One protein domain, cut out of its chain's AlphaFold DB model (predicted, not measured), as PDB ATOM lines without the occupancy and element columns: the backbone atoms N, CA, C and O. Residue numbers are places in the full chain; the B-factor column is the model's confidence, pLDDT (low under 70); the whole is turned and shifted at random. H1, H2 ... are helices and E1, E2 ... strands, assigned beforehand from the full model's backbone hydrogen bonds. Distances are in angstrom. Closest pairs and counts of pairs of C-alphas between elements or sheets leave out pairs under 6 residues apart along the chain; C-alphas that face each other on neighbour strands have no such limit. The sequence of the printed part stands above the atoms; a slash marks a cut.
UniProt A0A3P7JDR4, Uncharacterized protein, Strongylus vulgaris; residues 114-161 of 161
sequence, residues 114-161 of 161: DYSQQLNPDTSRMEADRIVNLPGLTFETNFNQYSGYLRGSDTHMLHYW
ATOM      1  N   ASP A 114      53.569  23.951 211.231       80.00
ATOM      2  CA  ASP A 114      53.819  24.587 212.530       80.00
ATOM      3  C   ASP A 114      53.744  23.602 213.715       80.00
ATOM      4  O   ASP A 114      54.486  23.737 214.685       80.00
ATOM      5  N   TYR A 115      52.909  22.560 213.626       73.62
ATOM      6  CA  TYR A 115      52.797  21.521 214.660       73.62
ATOM      7  C   TYR A 115      53.818  20.393 214.486       73.62
ATOM      8  O   TYR A 115      54.077  19.637 215.421       73.62
ATOM      9  N   SER A 116      54.417  20.256 213.299       68.88
ATOM     10  CA  SER A 116      55.425  19.220 213.047       68.88
ATOM     11  C   SER A 116      56.745  19.495 213.776       68.88
ATOM     12  O   SER A 116      57.402  18.556 214.220       68.88
ATOM     13  N   GLN A 117      57.089  20.773 213.978       62.53
ATOM     14  CA  GLN A 117      58.278  21.182 214.733       62.53
ATOM     15  C   GLN A 117      58.164  20.840 216.228       62.53
ATOM     16  O   GLN A 117      59.166  20.523 216.861       62.53
ATOM     17  N   GLN A 118      56.949  20.820 216.789       62.53
ATOM     18  CA  GLN A 118      56.728  20.468 218.199       62.53
ATOM     19  C   GLN A 118      56.958  18.984 218.511       62.53
ATOM     20  O   GLN A 118      57.182  18.642 219.669       62.53
ATOM     21  N   LEU A 119      56.906  18.091 217.517       59.75
ATOM     22  CA  LEU A 119      57.152  16.663 217.747       59.75
ATOM     23  C   LEU A 119      58.634  16.330 217.942       59.75
ATOM     24  O   LEU A 119      58.948  15.340 218.600       59.75
ATOM     25  N   ASN A 120      59.523  17.147 217.376       64.56
ATOM     26  CA  ASN A 120      60.969  16.972 217.439       64.56
ATOM     27  C   ASN A 120      61.618  18.291 217.875       64.56
ATOM     28  O   ASN A 120      62.285  18.935 217.064       64.56
ATOM     29  N   PRO A 121      61.393  18.738 219.119       65.44
ATOM     30  CA  PRO A 121      62.064  19.931 219.593       65.44
ATOM     31  C   PRO A 121      63.573  19.641 219.704       65.44
ATOM     32  O   PRO A 121      63.964  18.529 220.062       65.44
ATOM     33  N   ASP A 122      64.424  20.635 219.422       73.81
ATOM     34  CA  ASP A 122      65.894  20.565 219.579       73.81
ATOM     35  C   ASP A 122      66.316  20.570 221.069       73.81
ATOM     36  O   ASP A 122      67.244  21.253 221.497       73.81
ATOM     37  N   THR A 123      65.594  19.835 221.910       79.00
ATOM     38  CA  THR A 123      65.834  19.702 223.347       79.00
ATOM     39  C   THR A 123      65.555  18.265 223.766       79.00
ATOM     40  O   THR A 123      64.852  17.516 223.081       79.00
ATOM     41  N   SER A 124      66.137  17.831 224.881       86.06
ATOM     42  CA  SER A 124      65.865  16.484 225.378       86.06
ATOM     43  C   SER A 124      64.380  16.335 225.742       86.06
ATOM     44  O   SER A 124      63.743  17.295 226.165       86.06
ATOM     45  N   ARG A 125      63.814  15.123 225.640       81.12
ATOM     46  CA  ARG A 125      62.415  14.868 226.058       81.12
ATOM     47  C   ARG A 125      62.139  15.342 227.486       81.12
ATOM     48  O   ARG A 125      61.098  15.921 227.749       81.12
ATOM     49  N   MET A 126      63.099  15.125 228.386       85.69
ATOM     50  CA  MET A 126      63.023  15.590 229.769       85.69
ATOM     51  C   MET A 126      62.897  17.118 229.843       85.69
ATOM     52  O   MET A 126      62.080  17.626 230.597       85.69
ATOM     53  N   GLU A 127      63.694  17.863 229.080       88.50
ATOM     54  CA  GLU A 127      63.614  19.328 229.064       88.50
ATOM     55  C   GLU A 127      62.344  19.836 228.376       88.50
ATOM     56  O   GLU A 127      61.751  20.795 228.864       88.50
ATOM     57  N   ALA A 128      61.896  19.175 227.303       85.69
ATOM     58  CA  ALA A 128      60.642  19.492 226.618       85.69
ATOM     59  C   ALA A 128      59.426  19.325 227.541       85.69
ATOM     60  O   ALA A 128      58.517  20.153 227.522       85.69
ATOM     61  N   ASP A 129      59.437  18.279 228.368       91.12
ATOM     62  CA  ASP A 129      58.358  17.977 229.305       91.12
ATOM     63  C   ASP A 129      58.483  18.790 230.611       91.12
ATOM     64  O   ASP A 129      57.603  18.708 231.467       91.12
ATOM     65  N   ARG A 130      59.550  19.585 230.811       92.00
ATOM     66  CA  ARG A 130      59.773  20.340 232.056       92.00
ATOM     67  C   ARG A 130      58.770  21.480 232.198       92.00
ATOM     68  O   ARG A 130      58.714  22.407 231.391       92.00
ATOM     69  N   ILE A 131      58.055  21.484 233.318       90.50
ATOM     70  CA  ILE A 131      57.164  22.579 233.691       90.50
ATOM     71  C   ILE A 131      58.013  23.711 234.273       90.50
ATOM     72  O   ILE A 131      58.489  23.634 235.404       90.50
ATOM     73  N   VAL A 132      58.220  24.765 233.482       88.75
ATOM     74  CA  VAL A 132      59.022  25.932 233.892       88.75
ATOM     75  C   VAL A 132      58.220  26.982 234.657       88.75
ATOM     76  O   VAL A 132      58.801  27.734 235.428       88.75
ATOM     77  N   ASN A 133      56.901  27.041 234.456       86.56
ATOM     78  CA  ASN A 133      56.000  27.962 235.144       86.56
ATOM     79  C   ASN A 133      54.609  27.332 235.276       86.56
ATOM     80  O   ASN A 133      54.092  26.775 234.307       86.56
ATOM     81  N   LEU A 134      53.983  27.467 236.449       85.44
ATOM     82  CA  LEU A 134      52.590  27.078 236.686       85.44
ATOM     83  C   LEU A 134      51.749  28.325 236.973       85.44
ATOM     84  O   LEU A 134      51.986  28.998 237.980       85.44
ATOM     85  N   PRO A 135      50.756  28.646 236.124       86.88
ATOM     86  CA  PRO A 135      49.832  29.737 236.401       86.88
ATOM     87  C   PRO A 135      49.150  29.544 237.760       86.88
ATOM     88  O   PRO A 135      48.557  28.501 238.022       86.88
ATOM     89  N   GLY A 136      49.228  30.556 238.626       87.75
ATOM     90  CA  GLY A 136      48.614  30.528 239.959       87.75
ATOM     91  C   GLY A 136      49.497  29.967 241.077       87.75
ATOM     92  O   GLY A 136      49.071  29.979 242.231       87.75
ATOM     93  N   LEU A 137      50.723  29.526 240.781       89.94
ATOM     94  CA  LEU A 137      51.691  29.177 241.818       89.94
ATOM     95  C   LEU A 137      52.243  30.458 242.466       89.94
ATOM     96  O   LEU A 137      52.746  31.344 241.778       89.94
ATOM     97  N   THR A 138      52.136  30.573 243.790       93.12
ATOM     98  CA  THR A 138      52.545  31.771 244.550       93.12
ATOM     99  C   THR A 138      53.945  31.669 245.160       93.12
ATOM    100  O   THR A 138      54.363  32.564 245.893       93.12
ATOM    101  N   PHE A 139      54.670  30.584 244.883       89.81
ATOM    102  CA  PHE A 139      56.014  30.327 245.394       89.81
ATOM    103  C   PHE A 139      56.881  29.642 244.333       89.81
ATOM    104  O   PHE A 139      56.361  29.002 243.420       89.81
ATOM    105  N   GLU A 140      58.203  29.744 244.473       87.31
ATOM    106  CA  GLU A 140      59.151  29.019 243.624       87.31
ATOM    107  C   GLU A 140      59.415  27.617 244.185       87.31
ATOM    108  O   GLU A 140      59.729  27.441 245.364       87.31
ATOM    109  N   THR A 141      59.288  26.596 243.339       87.75
ATOM    110  CA  THR A 141      59.572  25.208 243.718       87.75
ATOM    111  C   THR A 141      61.073  24.944 243.724       87.75
ATOM    112  O   THR A 141      61.774  25.295 242.780       87.75
ATOM    113  N   ASN A 142      61.569  24.233 244.739       92.50
ATOM    114  CA  ASN A 142      62.971  23.805 244.831       92.50
ATOM    115  C   ASN A 142      63.248  22.446 244.154       92.50
ATOM    116  O   ASN A 142      64.298  21.845 244.375       92.50
ATOM    117  N   PHE A 143      62.309  21.947 243.350       92.50
ATOM    118  CA  PHE A 143      62.421  20.708 242.583       92.50
ATOM    119  C   PHE A 143      61.888  20.916 241.165       92.50
ATOM    120  O   PHE A 143      61.079  21.809 240.915       92.50
ATOM    121  N   ASN A 144      62.342  20.076 240.236       92.56
ATOM    122  CA  ASN A 144      61.849  20.084 238.865       92.56
ATOM    123  C   ASN A 144      60.563  19.269 238.758       92.56
ATOM    124  O   ASN A 144      60.465  18.183 239.327       92.56
ATOM    125  N   GLN A 145      59.614  19.788 237.990       92.81
ATOM    126  CA  GLN A 145      58.384  19.100 237.625       92.81
ATOM    127  C   GLN A 145      58.376  18.866 236.124       92.81
ATOM    128  O   GLN A 145      58.919  19.673 235.365       92.81
ATOM    129  N   TYR A 146      57.750  17.774 235.707       92.81
ATOM    130  CA  TYR A 146      57.670  17.376 234.313       92.81
ATOM    131  C   TYR A 146      56.249  16.909 234.033       92.81
ATOM    132  O   TYR A 146      55.664  16.262 234.884       92.81
ATOM    133  N   SER A 147      55.681  17.223 232.878       92.25
ATOM    134  CA  SER A 147      54.409  16.654 232.440       92.25
ATOM    135  C   SER A 147      54.483  16.379 230.952       92.25
ATOM    136  O   SER A 147      54.818  17.263 230.169       92.25
ATOM    137  N   GLY A 148      54.113  15.168 230.557       90.81
ATOM    138  CA  GLY A 148      54.226  14.731 229.174       90.81
ATOM    139  C   GLY A 148      53.508  13.416 228.919       90.81
ATOM    140  O   GLY A 148      52.626  13.001 229.674       90.81
ATOM    141  N   TYR A 149      53.888  12.748 227.833       88.88
ATOM    142  CA  TYR A 149      53.320  11.462 227.444       88.88
ATOM    143  C   TYR A 149      54.414  10.423 227.202       88.88
ATOM    144  O   TYR A 149      55.337  10.632 226.416       88.88
ATOM    145  N   LEU A 150      54.264   9.257 227.824       86.88
ATOM    146  CA  LEU A 150      55.053   8.070 227.520       86.88
ATOM    147  C   LEU A 150      54.342   7.243 226.452       86.88
ATOM    148  O   LEU A 150      53.140   6.984 226.529       86.88
ATOM    149  N   ARG A 151      55.092   6.788 225.449       87.19
ATOM    150  CA  ARG A 151      54.558   5.911 224.407       87.19
ATOM    151  C   ARG A 151      54.503   4.477 224.928       87.19
ATOM    152  O   ARG A 151      55.540   3.838 225.069       87.19
ATOM    153  N   GLY A 152      53.297   3.984 225.205       86.06
ATOM    154  CA  GLY A 152      53.072   2.592 225.606       86.06
ATOM    155  C   GLY A 152      52.900   1.647 224.414       86.06
ATOM    156  O   GLY A 152      53.278   0.483 224.489       86.06
ATOM    157  N   SER A 153      52.349   2.143 223.302       88.94
ATOM    158  CA  SER A 153      52.231   1.421 222.027       88.94
ATOM    159  C   SER A 153      52.112   2.400 220.851       88.94
ATOM    160  O   SER A 153      52.244   3.612 221.022       88.94
ATOM    161  N   ASP A 154      51.850   1.898 219.643       83.19
ATOM    162  CA  ASP A 154      51.593   2.741 218.465       83.19
ATOM    163  C   ASP A 154      50.287   3.535 218.559       83.19
ATOM    164  O   ASP A 154      50.134   4.552 217.889       83.19
ATOM    165  N   THR A 155      49.349   3.089 219.395       82.88
ATOM    166  CA  THR A 155      48.008   3.678 219.514       82.88
ATOM    167  C   THR A 155      47.697   4.206 220.909       82.88
ATOM    168  O   THR A 155      46.663   4.843 221.094       82.88
ATOM    169  N   HIS A 156      48.567   3.958 221.893       80.94
ATOM    170  CA  HIS A 156      48.344   4.338 223.286       80.94
ATOM    171  C   HIS A 156      49.511   5.150 223.839       80.94
ATOM    172  O   HIS A 156      50.676   4.741 223.787       80.94
ATOM    173  N   MET A 157      49.160   6.281 224.442       87.31
ATOM    174  CA  MET A 157      50.066   7.137 225.192       87.31
ATOM    175  C   MET A 157      49.590   7.221 226.642       87.31
ATOM    176  O   MET A 157      48.391   7.323 226.893       87.31
ATOM    177  N   LEU A 158      50.526   7.177 227.583       87.38
ATOM    178  CA  LEU A 158      50.267   7.351 229.005       87.38
ATOM    179  C   LEU A 158      50.687   8.763 229.405       87.38
ATOM    180  O   LEU A 158      51.860   9.107 229.287       87.38
ATOM    181  N   HIS A 159      49.731   9.571 229.857       91.50
ATOM    182  CA  HIS A 159      50.032  10.882 230.430       91.50
ATOM    183  C   HIS A 159      50.715  10.719 231.794       91.50
ATOM    184  O   HIS A 159      50.351   9.823 232.557       91.50
ATOM    185  N   TYR A 160      51.690  11.576 232.087       91.25
ATOM    186  CA  TYR A 160      52.324  11.677 233.398       91.25
ATOM    187  C   TYR A 160      52.507  13.145 233.804       91.25
ATOM    188  O   TYR A 160      52.589  14.023 232.943       91.25
ATOM    189  N   TRP A 161      52.574  13.369 235.116       89.56
ATOM    190  CA  TRP A 161      52.955  14.607 235.796       89.56
ATOM    191  C   TRP A 161      53.751  14.207 237.044       89.56
ATOM    192  O   TRP A 161      53.259  13.304 237.759       89.56
TER     193      TRP A 161
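Overview. This is residues 114 to 161 of the 161 residues of an uncharacterized protein of Strongylus vulgaris (UniProt A0A3P7JDR4). With little regular structure, the domain is a small hairpin of strands E1 and E2 at one end and, at the other, a long loop whose residues 135 to 140 stick out; two short helices, H1 and H2, come before the loop. The loop folds back on itself, residues 130 to 131 pairing antiparallel with 145 to 146. The 48 printed residues run H1, H2, E1, E2, a mixed class with 18 in named elements; the whole is loose, radius of gyration of the C-alphas 13.2 A, spanning 38 by 23 by 18 A.

Along the chain. H1, residues 114 to 119, starts at C-alpha 114 (53.819, 24.587, 212.530) and measures 10.1 A. H2 is residues 125 to 128, 5.0 A. E1, residues 148 to 151, measures 10.0 A; E2, residues 157 to 160, measures 9.6 A and ends at C-alpha 160 (52.324, 11.677, 233.398).

Arrangement. H1 is apart from H2, E1 and E2. H2 is apart from E2. The hairpin E1 and E2 is antiparallel at 145 degrees, with N 150 and O 158 2.8 A apart, within hydrogen-bond range. In H1, 0 of 2 O i to N i+4 pairs are within range, but 2 of 3 O i to N i+3 pairs; H2 is too short for an i+4 pair.

Size, cuts and confidence. The farthest C-alphas, of Thr 138 and Asp 154, are 39.0 A apart. The printed part has no cut; the H2 to E1 link is long. Residues 116 to 121 have pLDDT under 70.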